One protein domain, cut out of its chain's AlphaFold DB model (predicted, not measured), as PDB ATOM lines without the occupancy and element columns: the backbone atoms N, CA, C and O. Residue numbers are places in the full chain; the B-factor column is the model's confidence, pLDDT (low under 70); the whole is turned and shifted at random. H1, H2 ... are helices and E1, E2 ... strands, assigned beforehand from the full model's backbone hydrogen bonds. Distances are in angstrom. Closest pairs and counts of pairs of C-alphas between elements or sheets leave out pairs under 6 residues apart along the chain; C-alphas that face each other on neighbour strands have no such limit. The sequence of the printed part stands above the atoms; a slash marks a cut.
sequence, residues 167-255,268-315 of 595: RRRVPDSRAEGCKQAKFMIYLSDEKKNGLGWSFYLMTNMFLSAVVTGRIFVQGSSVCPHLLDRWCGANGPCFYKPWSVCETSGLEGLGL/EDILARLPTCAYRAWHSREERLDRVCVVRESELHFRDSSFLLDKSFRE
ATOM      1  N   ARG A 167      39.597 -28.124  24.096       51.34
ATOM      2  CA  ARG A 167      39.324 -29.221  23.147       51.34
ATOM      3  C   ARG A 167      40.280 -29.229  21.948       51.34
ATOM      4  O   ARG A 167      40.694 -30.300  21.542       51.34
ATOM      5  N   ARG A 168      40.687 -28.064  21.428       52.53
ATOM      6  CA  ARG A 168      41.706 -27.956  20.359       52.53
ATOM      7  C   ARG A 168      43.155 -28.194  20.819       52.53
ATOM      8  O   ARG A 168      44.021 -28.336  19.966       52.53
ATOM      9  N   ARG A 169      43.439 -28.183  22.130       52.75
ATOM     10  CA  ARG A 169      44.742 -28.580  22.707       52.75
ATOM     11  C   ARG A 169      44.798 -30.076  23.050       52.75
ATOM     12  O   ARG A 169      45.889 -30.581  23.288       52.75
ATOM     13  N   VAL A 170      43.664 -30.781  23.062       55.03
ATOM     14  CA  VAL A 170      43.661 -32.251  23.053       55.03
ATOM     15  C   VAL A 170      44.221 -32.703  21.694       55.03
ATOM     16  O   VAL A 170      43.770 -32.170  20.677       55.03
ATOM     17  N   PRO A 171      45.199 -33.632  21.644       55.50
ATOM     18  CA  PRO A 171      45.709 -34.174  20.386       55.50
ATOM     19  C   PRO A 171      44.587 -34.761  19.521       55.50
ATOM     20  O   PRO A 171      43.579 -35.220  20.060       55.50
ATOM     21  N   ASP A 172      44.771 -34.760  18.197       58.72
ATOM     22  CA  ASP A 172      43.765 -35.248  17.246       58.72
ATOM     23  C   ASP A 172      43.312 -36.671  17.614       58.72
ATOM     24  O   ASP A 172      44.089 -37.626  17.568       58.72
ATOM     25  N   SER A 173      42.047 -36.790  18.021       56.56
ATOM     26  CA  SER A 173      41.452 -38.026  18.523       56.56
ATOM     27  C   SER A 173      40.960 -38.947  17.406       56.56
ATOM     28  O   SER A 173      40.242 -39.907  17.673       56.56
ATOM     29  N   ARG A 174      41.332 -38.701  16.147       68.56
ATOM     30  CA  ARG A 174      41.148 -39.675  15.063       68.56
ATOM     31  C   ARG A 174      41.987 -40.930  15.322       68.56
ATOM     32  O   ARG A 174      43.115 -40.849  15.806       68.56
ATOM     33  N   ALA A 175      41.463 -42.094  14.935       64.06
ATOM     34  CA  ALA A 175      42.093 -43.399  15.180       64.06
ATOM     35  C   ALA A 175      43.542 -43.502  14.653       64.06
ATOM     36  O   ALA A 175      44.385 -44.171  15.252       64.06
ATOM     37  N   GLU A 176      43.857 -42.806  13.557       70.94
ATOM     38  CA  GLU A 176      45.212 -42.739  12.996       70.94
ATOM     39  C   GLU A 176      46.187 -41.961  13.896       70.94
ATOM     40  O   GLU A 176      47.329 -42.389  14.074       70.94
ATOM     41  N   GLY A 177      45.728 -40.879  14.537       78.62
ATOM     42  CA  GLY A 177      46.522 -40.065  15.464       78.62
ATOM     43  C   GLY A 177      46.926 -40.824  16.732       78.62
ATOM     44  O   GLY A 177      48.046 -40.662  17.228       78.62
ATOM     45  N   CYS A 178      46.079 -41.742  17.209       84.00
ATOM     46  CA  CYS A 178      46.366 -42.568  18.385       84.00
ATOM     47  C   CYS A 178      47.680 -43.370  18.235       84.00
ATOM     48  O   CYS A 178      48.450 -43.488  19.192       84.00
ATOM     49  N   LYS A 179      48.008 -43.830  17.014       81.62
ATOM     50  CA  LYS A 179      49.239 -44.594  16.712       81.62
ATOM     51  C   LYS A 179      50.544 -43.808  16.892       81.62
ATOM     52  O   LYS A 179      51.606 -44.426  16.913       81.62
ATOM     53  N   GLN A 180      50.483 -42.484  17.033       83.50
ATOM     54  CA  GLN A 180      51.641 -41.620  17.308       83.50
ATOM     55  C   GLN A 180      51.507 -40.843  18.629       83.50
ATOM     56  O   GLN A 180      52.480 -40.257  19.102       83.50
ATOM     57  N   ALA A 181      50.327 -40.864  19.253       86.62
ATOM     58  CA  ALA A 181      50.066 -40.176  20.508       86.62
ATOM     59  C   ALA A 181      50.974 -40.665  21.652       86.62
ATOM     60  O   ALA A 181      51.342 -41.843  21.732       86.62
ATOM     61  N   LYS A 182      51.297 -39.741  22.565       88.62
ATOM     62  CA  LYS A 182      51.847 -40.055  23.889       88.62
ATOM     63  C   LYS A 182      50.689 -40.306  24.853       88.62
ATOM     64  O   LYS A 182      49.676 -39.616  24.778       88.62
ATOM     65  N   PHE A 183      50.850 -41.237  25.781       88.31
ATOM     66  CA  PHE A 183      49.802 -41.695  26.688       88.31
ATOM     67  C   PHE A 183      50.197 -41.549  28.157       88.31
ATOM     68  O   PHE A 183      51.381 -41.576  28.506       88.31
ATOM     69  N   MET A 184      49.186 -41.414  29.010       89.75
ATOM     70  CA  MET A 184      49.276 -41.507  30.461       89.75
ATOM     71  C   MET A 184      48.183 -42.454  30.948       89.75
ATOM     72  O   MET A 184      47.006 -42.106  30.891       89.75
ATOM     73  N   ILE A 185      48.572 -43.639  31.409       89.31
ATOM     74  CA  ILE A 185      47.649 -44.656  31.919       89.31
ATOM     75  C   ILE A 185      47.507 -44.461  33.431       89.31
ATOM     76  O   ILE A 185      48.515 -44.434  34.133       89.31
ATOM     77  N   TYR A 186      46.281 -44.343  33.938       89.56
ATOM     78  CA  TYR A 186      45.994 -44.222  35.371       89.56
ATOM     79  C   TYR A 186      45.403 -45.515  35.941       89.56
ATOM     80  O   TYR A 186      44.326 -45.943  35.528       89.56
ATOM     81  N   LEU A 187      46.085 -46.115  36.916       86.81
ATOM     82  CA  LEU A 187      45.670 -47.339  37.603       86.81
ATOM     83  C   LEU A 187      45.110 -47.009  38.996       86.81
ATOM     84  O   LEU A 187      45.857 -46.612  39.888       86.81
ATOM     85  N   SER A 188      43.805 -47.225  39.202       85.06
ATOM     86  CA  SER A 188      43.128 -47.131  40.511       85.06
ATOM     87  C   SER A 188      43.391 -48.390  41.367       85.06
ATOM     88  O   SER A 188      42.472 -49.156  41.672       85.06
ATOM     89  N   ASP A 189      44.649 -48.627  41.739       77.69
ATOM     90  CA  ASP A 189      45.103 -49.837  42.442       77.69
ATOM     91  C   ASP A 189      44.956 -49.789  43.982       77.69
ATOM     92  O   ASP A 189      44.851 -50.836  44.631       77.69
ATOM     93  N   GLU A 190      44.892 -48.602  44.596       75.62
ATOM     94  CA  GLU A 190      44.804 -48.457  46.058       75.62
ATOM     95  C   GLU A 190      43.399 -48.777  46.605       75.62
ATOM     96  O   GLU A 190      42.451 -47.990  46.535       75.62
ATOM     97  N   LYS A 191      43.279 -49.950  47.236       74.06
ATOM     98  CA  LYS A 191      42.036 -50.479  47.819       74.06
ATOM     99  C   LYS A 191      41.521 -49.675  49.025       74.06
ATOM    100  O   LYS A 191      40.341 -49.793  49.343       74.06
ATOM    101  N   LYS A 192      42.358 -48.875  49.698       74.25
ATOM    102  CA  LYS A 192      41.990 -48.106  50.910       74.25
ATOM    103  C   LYS A 192      41.225 -46.813  50.637       74.25
ATOM    104  O   LYS A 192      40.544 -46.317  51.533       74.25
ATOM    105  N   ASN A 193      41.360 -46.243  49.444       80.25
ATOM    106  CA  ASN A 193      40.782 -44.937  49.136       80.25
ATOM    107  C   ASN A 193      39.279 -45.055  48.835       80.25
ATOM    108  O   ASN A 193      38.837 -46.069  48.301       80.25
ATOM    109  N   GLY A 194      38.483 -44.024  49.126       81.50
ATOM    110  CA  GLY A 194      37.066 -43.983  48.730       81.50
ATOM    111  C   GLY A 194      36.868 -43.519  47.281       81.50
ATOM    112  O   GLY A 194      37.740 -42.857  46.720       81.50
ATOM    113  N   LEU A 195      35.697 -43.790  46.696       84.56
ATOM    114  CA  LEU A 195      35.355 -43.449  45.304       84.56
ATOM    115  C   LEU A 195      35.663 -41.991  44.935       84.56
ATOM    116  O   LEU A 195      36.379 -41.711  43.975       84.56
ATOM    117  N   GLY A 196      35.169 -41.050  45.744       87.50
ATOM    118  CA  GLY A 196      35.392 -39.622  45.514       87.50
ATOM    119  C   GLY A 196      36.862 -39.199  45.585       87.50
ATOM    120  O   GLY A 196      37.201 -38.141  45.064       87.50
ATOM    121  N   TRP A 197      37.736 -40.003  46.197       86.75
ATOM    122  CA  TRP A 197      39.178 -39.769  46.176       86.75
ATOM    123  C   TRP A 197      39.820 -40.256  44.877       86.75
ATOM    124  O   TRP A 197      40.511 -39.462  44.242       86.75
ATOM    125  N   SER A 198      39.530 -41.486  44.429       86.94
ATOM    126  CA  SER A 198      39.992 -41.968  43.116       86.94
ATOM    127  C   SER A 198      39.539 -41.032  42.001       86.94
ATOM    128  O   SER A 198      40.335 -40.666  41.147       86.94
ATOM    129  N   PHE A 199      38.291 -40.553  42.034       89.19
ATOM    130  CA  PHE A 199      37.787 -39.615  41.027       89.19
ATOM    131  C   PHE A 199      38.447 -38.228  41.106       89.19
ATOM    132  O   PHE A 199      38.707 -37.612  40.069       89.19
ATOM    133  N   TYR A 200      38.785 -37.746  42.306       87.31
ATOM    134  CA  TYR A 200      39.574 -36.522  42.483       87.31
ATOM    135  C   TYR A 200      40.999 -36.679  41.923       87.31
ATOM    136  O   TYR A 200      41.460 -35.818  41.171       87.31
ATOM    137  N   LEU A 201      41.679 -37.791  42.224       87.19
ATOM    138  CA  LEU A 201      43.002 -38.093  41.673       87.19
ATOM    139  C   LEU A 201      42.958 -38.273  40.154       87.19
ATOM    140  O   LEU A 201      43.775 -37.672  39.461       87.19
ATOM    141  N   MET A 202      41.966 -38.990  39.629       89.25
ATOM    142  CA  MET A 202      41.744 -39.165  38.195       89.25
ATOM    143  C   MET A 202      41.544 -37.822  37.479       89.25
ATOM    144  O   MET A 202      42.161 -37.579  36.446       89.25
ATOM    145  N   THR A 203      40.775 -36.901  38.072       89.19
ATOM    146  CA  THR A 203      40.603 -35.529  37.555       89.19
ATOM    147  C   THR A 203      41.934 -34.773  37.489       89.19
ATOM    148  O   THR A 203      42.227 -34.103  36.496       89.19
ATOM    149  N   ASN A 204      42.780 -34.911  38.514       86.00
ATOM    150  CA  ASN A 204      44.099 -34.278  38.544       86.00
ATOM    151  C   ASN A 204      45.079 -34.926  37.551       86.00
ATOM    152  O   ASN A 204      45.887 -34.221  36.946       86.00
ATOM    153  N   MET A 205      45.021 -36.248  37.366       87.25
ATOM    154  CA  MET A 205      45.871 -36.970  36.412       87.25
ATOM    155  C   MET A 205      45.459 -36.698  34.965       87.25
ATOM    156  O   MET A 205      46.323 -36.523  34.112       87.25
ATOM    157  N   PHE A 206      44.167 -36.519  34.693       89.62
ATOM    158  CA  PHE A 206      43.689 -36.018  33.408       89.62
ATOM    159  C   PHE A 206      44.219 -34.609  33.101       89.62
ATOM    160  O   PHE A 206      44.765 -34.381  32.023       89.62
ATOM    161  N   LEU A 207      44.151 -33.674  34.059       85.94
ATOM    162  CA  LEU A 207      44.764 -32.346  33.901       85.94
ATOM    163  C   LEU A 207      46.271 -32.430  33.647       85.94
ATOM    164  O   LEU A 207      46.799 -31.744  32.774       85.94
ATOM    165  N   SER A 208      46.946 -33.308  34.382       83.56
ATOM    166  CA  SER A 208      48.372 -33.592  34.235       83.56
ATOM    167  C   SER A 208      48.695 -34.131  32.826       83.56
ATOM    168  O   SER A 208      49.656 -33.680  32.194       83.56
ATOM    169  N   ALA A 209      47.864 -35.019  32.274       86.38
ATOM    170  CA  ALA A 209      47.980 -35.513  30.903       86.38
ATOM    171  C   ALA A 209      47.784 -34.393  29.863       86.38
ATOM    172  O   ALA A 209      48.633 -34.218  28.989       86.38
ATOM    173  N   VAL A 210      46.743 -33.562  30.011       85.38
ATOM    174  CA  VAL A 210      46.487 -32.405  29.129       85.38
ATOM    175  C   VAL A 210      47.668 -31.428  29.123       85.38
ATOM    176  O   VAL A 210      48.100 -30.997  28.056       85.38
ATOM    177  N   VAL A 211      48.234 -31.110  30.291       81.19
ATOM    178  CA  VAL A 211      49.414 -30.233  30.415       81.19
ATOM    179  C   VAL A 211      50.655 -30.832  29.743       81.19
ATOM    180  O   VAL A 211      51.467 -30.094  29.192       81.19
ATOM    181  N   THR A 212      50.813 -32.158  29.761       76.81
ATOM    182  CA  THR A 212      51.968 -32.853  29.159       76.81
ATOM    183  C   THR A 212      51.768 -33.261  27.700       76.81
ATOM    184  O   THR A 212      52.631 -33.934  27.136       76.81
ATOM    185  N   GLY A 213      50.651 -32.871  27.071       84.06
ATOM    186  CA  GLY A 213      50.326 -33.278  25.700       84.06
ATOM    187  C   GLY A 213      50.124 -34.792  25.555       84.06
ATOM    188  O   GLY A 213      50.408 -35.355  24.498       84.06
ATOM    189  N   ARG A 214      49.683 -35.462  26.627       88.50
ATOM    190  CA  ARG A 214      49.410 -36.901  26.675       88.50
ATOM    191  C   ARG A 214      47.908 -37.169  26.620       88.50
ATOM    192  O   ARG A 214      47.110 -36.470  27.239       88.50
ATOM    193  N   ILE A 215      47.533 -38.238  25.930       89.94
ATOM    194  CA  ILE A 215      46.213 -38.854  26.027       89.94
ATOM    195  C   ILE A 215      46.128 -39.572  27.376       89.94
ATOM    196  O   ILE A 215      46.859 -40.528  27.632       89.94
ATOM    197  N   PHE A 216      45.242 -39.095  28.243       91.38
ATOM    198  CA  PHE A 216      44.833 -39.808  29.446       91.38
ATOM    199  C   PHE A 216      44.107 -41.116  29.090       91.38
ATOM    200  O   PHE A 216      43.260 -41.131  28.201       91.38
ATOM    201  N   VAL A 217      44.398 -42.212  29.782       89.69
ATOM    202  CA  VAL A 217      43.715 -43.498  29.587       89.69
ATOM    203  C   VAL A 217      43.437 -44.111  30.952       89.69
ATOM    204  O   VAL A 217      44.347 -44.258  31.769       89.69
ATOM    205  N   GLN A 218      42.188 -44.484  31.212       88.62
ATOM    206  CA  GLN A 218      41.859 -45.267  32.401       88.62
ATOM    207  C   GLN A 218      42.452 -46.672  32.280       88.62
ATOM    208  O   GLN A 218      42.328 -47.325  31.247       88.62
ATOM    209  N   GLY A 219      43.085 -47.165  33.343       84.25
ATOM    210  CA  GLY A 219      43.702 -48.491  33.360       84.25
ATOM    211  C   GLY A 219      42.725 -49.620  33.031       84.25
ATOM    212  O   GLY A 219      43.093 -50.551  32.325       84.25
ATOM    213  N   SER A 220      41.461 -49.479  33.432       80.75
ATOM    214  CA  SER A 220      40.360 -50.389  33.091       80.75
ATOM    215  C   SER A 220      40.039 -50.444  31.589       80.75
ATOM    216  O   SER A 220      39.554 -51.465  31.110       80.75
ATOM    217  N   SER A 221      40.342 -49.391  30.818       81.25
ATOM    218  CA  SER A 221      40.232 -49.387  29.348       81.25
ATOM    219  C   SER A 221      41.364 -50.159  28.660       81.25
ATOM    220  O   SER A 221      41.229 -50.537  27.499       81.25
ATOM    221  N   VAL A 222      42.478 -50.395  29.363       79.88
ATOM    222  CA  VAL A 222      43.651 -51.134  28.860       79.88
ATOM    223  C   VAL A 222      43.640 -52.584  29.347       79.88
ATOM    224  O   VAL A 222      43.877 -53.504  28.567       79.88
ATOM    225  N   CYS A 223      43.301 -52.784  30.620       76.25
ATOM    226  CA  CYS A 223      43.252 -54.068  31.309       76.25
ATOM    227  C   CYS A 223      41.864 -54.255  31.946       76.25
ATOM    228  O   CYS A 223      41.710 -54.005  33.140       76.25
ATOM    229  N   PRO A 224      40.838 -54.704  31.198       71.06
ATOM    230  CA  PRO A 224      39.478 -54.834  31.730       71.06
ATOM    231  C   PRO A 224      39.350 -55.797  32.919       71.06
ATOM    232  O   PRO A 224      38.461 -55.628  33.743       71.06
ATOM    233  N   HIS A 225      40.243 -56.786  33.039       65.56
ATOM    234  CA  HIS A 225      40.309 -57.693  34.194       65.56
ATOM    235  C   HIS A 225      40.870 -57.010  35.456       65.56
ATOM    236  O   HIS A 225      40.508 -57.388  36.571       65.56
ATOM    237  N   LEU A 226      41.676 -55.950  35.300       65.44
ATOM    238  CA  LEU A 226      41.999 -54.998  36.366       65.44
ATOM    239  C   LEU A 226      40.851 -54.015  36.493       65.44
ATOM    240  O   LEU A 226      40.945 -52.829  36.170       65.44
ATOM    241  N   LEU A 227      39.739 -54.583  36.950       60.44
ATOM    242  CA  LEU A 227      38.492 -53.885  37.129       60.44
ATOM    243  C   LEU A 227      38.739 -52.625  37.937       60.44
ATOM    244  O   LEU A 227      39.247 -52.681  39.063       60.44
ATOM    245  N   ASP A 228      38.300 -51.499  37.373       65.81
ATOM    246  CA  ASP A 228      37.976 -50.364  38.212       65.81
ATOM    247  C   ASP A 228      37.039 -50.904  39.297       65.81
ATOM    248  O   ASP A 228      35.971 -51.442  39.010       65.81
ATOM    249  N   ARG A 229      37.483 -50.814  40.550       71.62
ATOM    250  CA  ARG A 229      36.805 -51.357  41.732       71.62
ATOM    251  C   ARG A 229      35.398 -50.795  41.944       71.62
ATOM    252  O   ARG A 229      34.687 -51.288  42.817       71.62
ATOM    253  N   TRP A 230      35.034 -49.783  41.166       76.31
ATOM    254  CA  TRP A 230      33.741 -49.122  41.127       76.31
ATOM    255  C   TRP A 230      32.839 -49.590  39.977       76.31
ATOM    256  O   TRP A 230      31.692 -49.154  39.908       76.31
ATOM    257  N   CYS A 231      33.323 -50.461  39.089       73.81
ATOM    258  CA  CYS A 231      32.624 -50.938  37.900       73.81
ATOM    259  C   CYS A 231      32.666 -52.472  37.761       73.81
ATOM    260  O   CYS A 231      33.522 -53.166  38.304       73.81
ATOM    261  N   GLY A 232      31.653 -53.019  37.082       63.94
ATOM    262  CA  GLY A 232      31.451 -54.466  36.956       63.94
ATOM    263  C   GLY A 232      32.296 -55.112  35.858       63.94
ATOM    264  O   GLY A 232      32.778 -54.434  34.959       63.94
ATOM    265  N   ALA A 233      32.389 -56.446  35.894       55.09
ATOM    266  CA  ALA A 233      33.256 -57.256  35.029       55.09
ATOM    267  C   ALA A 233      33.093 -57.062  33.502       55.09
ATOM    268  O   ALA A 233      34.005 -57.380  32.746       55.09
ATOM    269  N   ASN A 234      31.930 -56.581  33.045       47.75
ATOM    270  CA  ASN A 234      31.414 -56.888  31.706       47.75
ATOM    271  C   ASN A 234      31.017 -55.658  30.861       47.75
ATOM    272  O   ASN A 234      30.104 -55.761  30.041       47.75
ATOM    273  N   GLY A 235      31.640 -54.486  31.028       48.03
ATOM    274  CA  GLY A 235      31.335 -53.362  30.131       48.03
ATOM    275  C   GLY A 235      32.056 -52.045  30.413       48.03
ATOM    276  O   GLY A 235      32.752 -51.924  31.422       48.03
ATOM    277  N   PRO A 236      31.880 -51.038  29.532       53.53
ATOM    278  CA  PRO A 236      32.333 -49.683  29.804       53.53
ATOM    279  C   PRO A 236      31.696 -49.182  31.103       53.53
ATOM    280  O   PRO A 236      30.491 -49.335  31.328       53.53
ATOM    281  N   CYS A 237      32.536 -48.598  31.953       76.06
ATOM    282  CA  CYS A 237      32.147 -48.024  33.237       76.06
ATOM    283  C   CYS A 237      31.079 -46.924  33.047       76.06
ATOM    284  O   CYS A 237      30.839 -46.491  31.928       76.06
ATOM    285  N   PHE A 238      30.414 -46.459  34.111       86.00
ATOM    286  CA  PHE A 238      29.190 -45.623  34.046       86.00
ATOM    287  C   PHE A 238      29.272 -44.293  33.255       86.00
ATOM    288  O   PHE A 238      28.266 -43.593  33.091       86.00
ATOM    289  N   TYR A 239      30.452 -43.943  32.753       89.50
ATOM    290  CA  TYR A 239      30.766 -42.737  32.001       89.50
ATOM    291  C   TYR A 239      31.232 -43.103  30.595       89.50
ATOM    292  O   TYR A 239      31.804 -44.167  30.358       89.50
ATOM    293  N   LYS A 240      30.990 -42.211  29.640       89.94
ATOM    294  CA  LYS A 240      31.534 -42.365  28.294       89.94
ATOM    295  C   LYS A 240      33.063 -42.290  28.336       89.94
ATOM    296  O   LYS A 240      33.600 -41.525  29.137       89.94
ATOM    297  N   PRO A 241      33.753 -42.996  27.428       88.94
ATOM    298  CA  PRO A 241      35.161 -42.732  27.177       88.94
ATOM    299  C   PRO A 241      35.337 -41.266  26.771       88.94
ATOM    300  O   PRO A 241      34.558 -40.731  25.975       88.94
ATOM    301  N   TRP A 242      36.354 -40.605  27.314       87.94
ATOM    302  CA  TRP A 242      36.569 -39.177  27.070       87.94
ATOM    303  C   TRP A 242      37.258 -38.928  25.713       87.94
ATOM    304  O   TRP A 242      37.197 -37.817  25.181       87.94
ATOM    305  N   SER A 243      37.901 -39.956  25.139       87.94
ATOM    306  CA  SER A 243      38.539 -39.920  23.817       87.94
ATOM    307  C   SER A 243      38.412 -41.248  23.058       87.94
ATOM    308  O   SER A 243      38.305 -42.319  23.651       87.94
ATOM    309  N   VAL A 244      38.500 -41.193  21.726       87.50
ATOM    310  CA  VAL A 244      38.550 -42.398  20.874       87.50
ATOM    311  C   VAL A 244      39.818 -43.215  21.151       87.50
ATOM    312  O   VAL A 244      39.763 -44.440  21.189       87.50
ATOM    313  N   CYS A 245      40.951 -42.559  21.420       86.31
ATOM    314  CA  CYS A 245      42.200 -43.255  21.725       86.31
ATOM    315  C   CYS A 245      42.147 -44.050  23.043       86.31
ATOM    316  O   CYS A 245      42.855 -45.044  23.163       86.31
ATOM    317  N   GLU A 246      41.295 -43.664  24.001       85.31
ATOM    318  CA  GLU A 246      40.989 -44.478  25.189       85.31
ATOM    319  C   GLU A 246      40.212 -45.753  24.803       85.31
ATOM    320  O   GLU A 246      40.550 -46.838  25.270       85.31
ATOM    321  N   THR A 247      39.242 -45.664  23.880       82.81
ATOM    322  CA  THR A 247      38.523 -46.851  23.362       82.81
ATOM    323  C   THR A 247      39.358 -47.754  22.461       82.81
ATOM    324  O   THR A 247      39.034 -48.928  22.318       82.81
ATOM    325  N   SER A 248      40.435 -47.240  21.860       77.56
ATOM    326  CA  SER A 248      41.347 -48.028  21.019       77.56
ATOM    327  C   SER A 248      42.218 -49.016  21.810       77.56
ATOM    328  O   SER A 248      42.961 -49.783  21.196       77.56
ATOM    329  N   GLY A 249      42.159 -48.994  23.149       71.75
ATOM    330  CA  GLY A 249      42.824 -49.955  24.028       71.75
ATOM    331  C   GLY A 249      44.312 -50.158  23.707       71.75
ATOM    332  O   GLY A 249      45.044 -49.215  23.402       71.75
ATOM    333  N   LEU A 250      44.755 -51.417  23.751       67.44
ATOM    334  CA  LEU A 250      46.142 -51.824  23.487       67.44
ATOM    335  C   LEU A 250      46.621 -51.491  22.064       67.44
ATOM    336  O   LEU A 250      47.777 -51.101  21.878       67.44
ATOM    337  N   GLU A 251      45.738 -51.591  21.067       68.19
ATOM    338  CA  GLU A 251      46.074 -51.307  19.667       68.19
ATOM    339  C   GLU A 251      46.435 -49.829  19.469       68.19
ATOM    340  O   GLU A 251      47.427 -49.511  18.806       68.19
ATOM    341  N   GLY A 252      45.688 -48.923  20.112       67.56
ATOM    342  CA  GLY A 252      45.981 -47.487  20.125       67.56
ATOM    343  C   GLY A 252      47.335 -47.163  20.764       67.56
ATOM    344  O   GLY A 252      48.093 -46.346  20.234       67.56
ATOM    345  N   LEU A 253      47.689 -47.861  21.848       70.00
ATOM    346  CA  LEU A 253      48.988 -47.720  22.520       70.00
ATOM    347  C   LEU A 253      50.172 -48.184  21.649       70.00
ATOM    348  O   LEU A 253      51.319 -47.857  21.948       70.00
ATOM    349  N   GLY A 254      49.922 -48.927  20.563       67.44
ATOM    350  CA  GLY A 254      50.967 -49.568  19.759       67.44
ATOM    351  C   GLY A 254      51.657 -50.732  20.476       67.44
ATOM    352  O   GLY A 254      52.679 -51.224  19.995       67.44
ATOM    353  N   LEU A 255      51.103 -51.181  21.607       67.06
ATOM    354  CA  LEU A 255      51.553 -52.360  22.336       67.06
ATOM    355  C   LEU A 255      51.064 -53.596  21.577       67.06
ATOM    356  O   LEU A 255      49.993 -54.135  21.852       67.06
ATOM    357  N   GLU A 268      49.110 -57.934  35.110       65.19
ATOM    358  CA  GLU A 268      49.685 -56.970  36.064       65.19
ATOM    359  C   GLU A 268      51.201 -56.840  35.869       65.19
ATOM    360  O   GLU A 268      51.755 -55.742  35.950       65.19
ATOM    361  N   ASP A 269      51.842 -57.954  35.516       68.62
ATOM    362  CA  ASP A 269      53.255 -58.098  35.183       68.62
ATOM    363  C   ASP A 269      53.721 -57.185  34.033       68.62
ATOM    364  O   ASP A 269      54.832 -56.652  34.068       68.62
ATOM    365  N   ILE A 270      52.884 -56.948  33.014       68.94
ATOM    366  CA  ILE A 270      53.223 -56.054  31.895       68.94
ATOM    367  C   ILE A 270      53.076 -54.594  32.335       68.94
ATOM    368  O   ILE A 270      53.956 -53.775  32.067       68.94
ATOM    369  N   LEU A 271      52.014 -54.260  33.077       69.56
ATOM    370  CA  LEU A 271      51.846 -52.927  33.672       69.56
ATOM    371  C   LEU A 271      52.902 -52.606  34.741       69.56
ATOM    372  O   LEU A 271      53.159 -51.434  35.010       69.56
ATOM    373  N   ALA A 272      53.487 -53.615  35.390       70.94
ATOM    374  CA  ALA A 272      54.594 -53.461  36.332       70.94
ATOM    375  C   ALA A 272      55.935 -53.195  35.626       70.94
ATOM    376  O   ALA A 272      56.811 -52.556  36.204       70.94
ATOM    377  N   ARG A 273      56.086 -53.651  34.374       70.94
ATOM    378  CA  ARG A 273      57.274 -53.416  33.531       70.94
ATOM    379  C   ARG A 273      57.212 -52.118  32.729       70.94
ATOM    380  O   ARG A 273      58.256 -51.648  32.280       70.94
ATOM    381  N   LEU A 274      56.024 -51.549  32.515       69.31
ATOM    382  CA  LEU A 274      55.908 -50.227  31.901       69.31
ATOM    383  C   LEU A 274      56.557 -49.159  32.797       69.31
ATOM    384  O   LEU A 274      56.433 -49.234  34.021       69.31
ATOM    385  N   PRO A 275      57.208 -48.138  32.210       70.69
ATOM    386  CA  PRO A 275      57.821 -47.065  32.975       70.69
ATOM    387  C   PRO A 275      56.750 -46.344  33.797       70.69
ATOM    388  O   PRO A 275      55.799 -45.757  33.258       70.69
ATOM    389  N   THR A 276      56.910 -46.381  35.119       68.31
ATOM    390  CA  THR A 276      56.121 -45.530  36.000       68.31
ATOM    391  C   THR A 276      56.475 -44.079  35.709       68.31
ATOM    392  O   THR A 276      57.631 -43.722  35.462       68.31
ATOM    393  N   CYS A 277      55.468 -43.212  35.729       64.06
ATOM    394  CA  CYS A 277      55.657 -41.775  35.673       64.06
ATOM    395  C   CYS A 277      56.300 -41.330  36.985       64.06
ATOM    396  O   CYS A 277      55.614 -40.840  37.882       64.06
ATOM    397  N   ALA A 278      57.618 -41.517  37.106       56.53
ATOM    398  CA  ALA A 278      58.382 -41.122  38.273       56.53
ATOM    399  C   ALA A 278      58.089 -39.647  38.553       56.53
ATOM    400  O   ALA A 278      58.514 -38.756  37.818       56.53
ATOM    401  N   TYR A 279      57.338 -39.388  39.622       55.19
ATOM    402  CA  TYR A 279      56.693 -38.093  39.841       55.19
ATOM    403  C   TYR A 279      57.697 -36.930  39.940       55.19
ATOM    404  O   TYR A 279      57.391 -35.775  39.656       55.19
ATOM    405  N   ARG A 280      58.947 -37.259  40.292       50.69
ATOM    406  CA  ARG A 280      60.094 -36.345  40.328       50.69
ATOM    407  C   ARG A 280      60.706 -36.071  38.946       50.69
ATOM    408  O   ARG A 280      61.150 -34.951  38.715       50.69
ATOM    409  N   ALA A 281      60.694 -37.040  38.026       49.53
ATOM    410  CA  ALA A 281      61.187 -36.880  36.651       49.53
ATOM    411  C   ALA A 281      60.307 -35.932  35.817       49.53
ATOM    412  O   ALA A 281      60.797 -35.280  34.901       49.53
ATOM    413  N   TRP A 282      59.039 -35.743  36.205       52.16
ATOM    414  CA  TRP A 282      58.163 -34.691  35.669       52.16
ATOM    415  C   TRP A 282      58.837 -33.306  35.639       52.16
ATOM    416  O   TRP A 282      58.588 -32.494  34.748       52.16
ATOM    417  N   HIS A 283      59.690 -33.010  36.623       51.38
ATOM    418  CA  HIS A 283      60.335 -31.707  36.751       51.38
ATOM    419  C   HIS A 283      61.626 -31.531  35.943       51.38
ATOM    420  O   HIS A 283      62.038 -30.381  35.799       51.38
ATOM    421  N   SER A 284      62.254 -32.583  35.399       50.53
ATOM    422  CA  SER A 284      63.548 -32.420  34.705       50.53
ATOM    423  C   SER A 284      63.432 -31.821  33.297       50.53
ATOM    424  O   SER A 284      64.450 -31.449  32.723       50.53
ATOM    425  N   ARG A 285      62.211 -31.688  32.744       51.22
ATOM    426  CA  ARG A 285      61.940 -31.299  31.339       51.22
ATOM    427  C   ARG A 285      62.612 -32.204  30.289       51.22
ATOM    428  O   ARG A 285      62.540 -31.888  29.105       51.22
ATOM    429  N   GLU A 286      63.220 -33.324  30.674       50.16
ATOM    430  CA  GLU A 286      63.898 -34.209  29.727       50.16
ATOM    431  C   GLU A 286      62.889 -34.846  28.763       50.16
ATOM    432  O   GLU A 286      61.997 -35.602  29.149       50.16
ATOM    433  N   GLU A 287      63.048 -34.550  27.473       47.12
ATOM    434  CA  GLU A 287      62.107 -34.910  26.400       47.12
ATOM    435  C   GLU A 287      61.956 -36.425  26.161       47.12
ATOM    436  O   GLU A 287      61.104 -36.847  25.375       47.12
ATOM    437  N   ARG A 288      62.751 -37.247  26.857       50.50
ATOM    438  CA  ARG A 288      62.808 -38.713  26.745       50.50
ATOM    439  C   ARG A 288      61.827 -39.469  27.647       50.50
ATOM    440  O   ARG A 288      61.993 -40.665  27.839       50.50
ATOM    441  N   LEU A 289      60.793 -38.817  28.181       57.53
ATOM    442  CA  LEU A 289      59.698 -39.549  28.827       57.53
ATOM    443  C   LEU A 289      58.931 -40.371  27.781       57.53
ATOM    444  O   LEU A 289      58.330 -39.802  26.864       57.53
ATOM    445  N   ASP A 290      58.922 -41.690  27.974       70.06
ATOM    446  CA  ASP A 290      58.397 -42.704  27.059       70.06
ATOM    447  C   ASP A 290      57.011 -42.402  26.475       70.06
ATOM    448  O   ASP A 290      56.182 -41.687  27.058       70.06
ATOM    449  N   ARG A 291      56.732 -42.988  25.301       80.88
ATOM    450  CA  ARG A 291      55.443 -42.828  24.609       80.88
ATOM    451  C   ARG A 291      54.272 -43.242  25.501       80.88
ATOM    452  O   ARG A 291      53.248 -42.570  25.476       80.88
ATOM    453  N   VAL A 292      54.429 -44.280  26.316       83.81
ATOM    454  CA  VAL A 292      53.458 -44.700  27.336       83.81
ATOM    455  C   VAL A 292      54.075 -44.469  28.712       83.81
ATOM    456  O   VAL A 292      55.269 -44.669  28.887       83.81
ATOM    457  N   CYS A 293      53.273 -44.016  29.670       86.06
ATOM    458  CA  CYS A 293      53.707 -43.697  31.027       86.06
ATOM    459  C   CYS A 293      52.582 -44.100  31.990       86.06
ATOM    460  O   CYS A 293      51.420 -43.786  31.718       86.06
ATOM    461  N   VAL A 294      52.897 -44.819  33.070       86.19
ATOM    462  CA  VAL A 294      51.895 -45.366  34.004       86.19
ATOM    463  C   VAL A 294      51.911 -44.611  35.331       86.19
ATOM    464  O   VAL A 294      52.965 -44.418  35.928       86.19
ATOM    465  N   VAL A 295      50.739 -44.213  35.822       86.19
ATOM    466  CA  VAL A 295      50.539 -43.619  37.150       86.19
ATOM    467  C   VAL A 295      49.694 -44.568  37.992       86.19
ATOM    468  O   VAL A 295      48.570 -44.893  37.606       86.19
ATOM    469  N   ARG A 296      50.201 -44.979  39.155       86.06
ATOM    470  CA  ARG A 296      49.477 -45.814  40.124       86.06
ATOM    471  C   ARG A 296      48.891 -44.959  41.243       86.06
ATOM    472  O   ARG A 296      49.562 -44.065  41.752       86.06
ATOM    473  N   GLU A 297      47.649 -45.221  41.644       84.00
ATOM    474  CA  GLU A 297      46.994 -44.504  42.746       84.00
ATOM    475  C   GLU A 297      47.749 -44.694  44.073       84.00
ATOM    476  O   GLU A 297      47.876 -43.750  44.852       84.00
ATOM    477  N   SER A 298      48.318 -45.881  44.288       81.62
ATOM    478  CA  SER A 298      49.178 -46.225  45.427       81.62
ATOM    479  C   SER A 298      50.465 -45.384  45.524       81.62
ATOM    480  O   SER A 298      50.963 -45.145  46.627       81.62
ATOM    481  N   GLU A 299      50.976 -44.881  44.396       79.94
ATOM    482  CA  GLU A 299      52.172 -44.029  44.308       79.94
ATOM    483  C   GLU A 299      51.849 -42.525  44.433       79.94
ATOM    484  O   GLU A 299      52.744 -41.706  44.657       79.94
ATOM    485  N   LEU A 300      50.574 -42.132  44.315       76.00
ATOM    486  CA  LEU A 300      50.151 -40.731  44.347       76.00
ATOM    487  C   LEU A 300      50.030 -40.184  45.775       76.00
ATOM    488  O   LEU A 300      48.978 -40.223  46.416       76.00
ATOM    489  N   HIS A 301      51.093 -39.543  46.256       70.88
ATOM    490  CA  HIS A 301      51.004 -38.703  47.446       70.88
ATOM    491  C   HIS A 301      50.205 -37.413  47.170       70.88
ATOM    492  O   HIS A 301      50.454 -36.685  46.212       70.88
ATOM    493  N   PHE A 302      49.273 -37.062  48.065       61.62
ATOM    494  CA  PHE A 302      48.385 -35.893  47.901       61.62
ATOM    495  C   PHE A 302      49.114 -34.543  47.732       61.62
ATOM    496  O   PHE A 302      48.639 -33.639  47.034       61.62
ATOM    497  N   ARG A 303      50.267 -34.381  48.396       61.09
ATOM    498  CA  ARG A 303      51.100 -33.177  48.246       61.09
ATOM    499  C   ARG A 303      51.582 -33.033  46.810       61.09
ATOM    500  O   ARG A 303      51.492 -31.944  46.251       61.09
ATOM    501  N   ASP A 304      52.000 -34.142  46.224       63.22
ATOM    502  CA  ASP A 304      52.562 -34.206  44.886       63.22
ATOM    503  C   ASP A 304      51.454 -33.933  43.848       63.22
ATOM    504  O   ASP A 304      51.612 -33.036  43.017       63.22
ATOM    505  N   SER A 305      50.264 -34.542  44.009       61.75
ATOM    506  CA  SER A 305      49.085 -34.278  43.157       61.75
ATOM    507  C   SER A 305      48.639 -32.817  43.140       61.75
ATOM    508  O   SER A 305      48.218 -32.310  42.105       61.75
ATOM    509  N   SER A 306      48.721 -32.130  44.283       62.94
ATOM    510  CA  SER A 306      48.375 -30.706  44.369       62.94
ATOM    511  C   SER A 306      49.472 -29.826  43.757       62.94
ATOM    512  O   SER A 306      49.185 -28.847  43.077       62.94
ATOM    513  N   PHE A 307      50.742 -30.189  43.956       63.59
ATOM    514  CA  PHE A 307      51.895 -29.398  43.530       63.59
ATOM    515  C   PHE A 307      52.068 -29.313  42.008       63.59
ATOM    516  O   PHE A 307      52.496 -28.266  41.514       63.59
ATOM    517  N   LEU A 308      51.715 -30.365  41.251       59.97
ATOM    518  CA  LEU A 308      51.713 -30.277  39.784       59.97
ATOM    519  C   LEU A 308      50.739 -29.215  39.290       59.97
ATOM    520  O   LEU A 308      51.129 -28.368  38.494       59.97
ATOM    521  N   LEU A 309      49.508 -29.205  39.809       64.62
ATOM    522  CA  LEU A 309      48.514 -28.196  39.448       64.62
ATOM    523  C   LEU A 309      49.055 -26.790  39.771       64.62
ATOM    524  O   LEU A 309      49.048 -25.906  38.918       64.62
ATOM    525  N   ASP A 310      49.610 -26.593  40.965       63.91
ATOM    526  CA  ASP A 310      50.115 -25.293  41.426       63.91
ATOM    527  C   ASP A 310      51.258 -24.719  40.576       63.91
ATOM    528  O   ASP A 310      51.388 -23.495  40.486       63.91
ATOM    529  N   LYS A 311      52.071 -25.572  39.941       64.69
ATOM    530  CA  LYS A 311      53.093 -25.146  38.974       64.69
ATOM    531  C   LYS A 311      52.536 -25.004  37.559       64.69
ATOM    532  O   LYS A 311      52.813 -24.008  36.904       64.69
ATOM    533  N   SER A 312      51.736 -25.961  37.096       60.88
ATOM    534  CA  SER A 312      51.213 -25.993  35.727       60.88
ATOM    535  C   SER A 312      50.164 -24.918  35.434       60.88
ATOM    536  O   SER A 312      50.017 -24.514  34.285       60.88
ATOM    537  N   PHE A 313      49.446 -24.423  36.449       63.78
ATOM    538  CA  PHE A 313      48.409 -23.398  36.276       63.78
ATOM    539  C   PHE A 313      48.901 -21.946  36.338       63.78
ATOM    540  O   PHE A 313      48.100 -21.046  36.097       63.78
ATOM    541  N   ARG A 314      50.181 -21.689  36.643       55.81
ATOM    542  CA  ARG A 314      50.673 -20.324  36.914       55.81
ATOM    543  C   ARG A 314      50.867 -19.421  35.695       55.81
ATOM    544  O   ARG A 314      50.898 -18.213  35.888       55.81
ATOM    545  N   GLU A 315      50.994 -19.966  34.483       52.62
ATOM    546  CA  GLU A 315      51.417 -19.176  33.307       52.62
ATOM    547  C   GLU A 315      50.403 -19.193  32.143       52.62
ATOM    548  O   GLU A 315      50.160 -18.158  31.529       52.62
TER     549      GLU A 315
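Overview. This is residues 167 to 255 and 268 to 315 of the 595 residues of the protein "Hypothetical protein" of Pinguiococcus pyrenoidosus (UniProt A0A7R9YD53). A small sheet of three parallel strands, E2, E1 and E3, makes the core, and the long helix H2 packs lengthwise over E2 and E1 on one face of it, with H7 side by side with H2. The short helices H1, H4 and H5 gather near the end of the sheet where E1 and E2 begin, and two long unnamed stretches, residues 223 to 243 and 274 to 293, loop out on opposite sides of the core. The printed part has 137 residues, with seven named helices and three named strands in the order H1 E1 H2 E2 H3 H4 H5 H6 E3 H7; the sheet's order is E2 E1 E3, all parallel. The class is mostly helix, though under half of the printed residues are in named elements. The whole is compact, with a radius of gyration of the C-alphas of 14.4 A and spans of 42 by 38 by 30 A.

Arrangement. E1, residues 183 to 187, is the inner strand, between the edge strands E2, residues 215 to 218, and E3, residues 294 to 296. E2 and E1 are parallel at 21 degrees, with N 184 and O 215 at 2.8 A and N 186 and O 217 at 2.9 A, within hydrogen-bond range. E1 and E3 are parallel at 22 degrees, with N 187 and O 295 at 2.9 A and N 295 and O 185 at 2.8 A. H2, residues 195 to 211, is on the sheet at a height of 9.4 A, over E2 and E1, and runs along the strands, at 13 degrees to E1 on the local plane. Its closest C-alphas to E2 are those of Ala 209 and Phe 216, 5.5 A apart. E1, H2 and E2 form a strand-helix-strand unit, two parallel neighbour strands with a helix between them in the chain, and its crossover is right-handed. H7, residues 302 to 312, is not on the sheet but touches H2, the same way at a shallow tilt of 30 degrees; the closest C-alphas are those of Asn 204 and Ser 305, 6.8 A apart. H3, residues 219 to 222, and H4, residues 244 to 247, are on the opposite face from H2; H3 lies over none of the strands, and so does H4, but only just, with 2 of its 4 C-alphas falling on E2. H5, residues 249 to 253, only grazes the sheet, and it only just touches H3, with the C-alphas of Val 222 and Gly 249 closest at 5.0 A. H1, residues 175 to 178, is not on the sheet and only just touches H4 and H5, with 3 pairs of C-alphas within 8 A in each case; the closest are Cys 178 to Cys 245, 5.4 A, and Cys 178 to Gly 252, 5.2 A. H6, residues 268 to 273, only grazes the sheet with residues 271 to 273 and touches no helix. Every O i to N i+4 pair is within hydrogen-bond range in H2, H5 and H6, against 6 of 7 in H7; H1, H3 and H4 are too short for such a pair.

Along the chain. E1 is 13.0 A long from first to last C-alpha, E2 10.0 A and E3 6.6 A; C-alpha 183 stands at (49.802, -41.695, 26.688). H2 is 24.4 A long, from C-alpha 195 at (35.355, -43.449, 45.304). H7 is 15.9 A long and ends with C-alpha 312 at (51.213, -25.993, 35.727). H6 is 8.8 A long and H5 6.7 A; H1, H3 and H4 have four residues each.

Size, cuts and confidence. The C-alphas farthest apart, those of Asn 234 and Glu 315, are 42.7 A apart. Residues 256 to 267 are not printed, and C-alphas 255 and 268 are 14.6 A apart across the cut. The links H3 to H4 and H6 to E3 are long. The mean pLDDT of the printed part is 73.2; 56 residues are under 70, among them 167 to 175, 276 to 289 and 302 to 315.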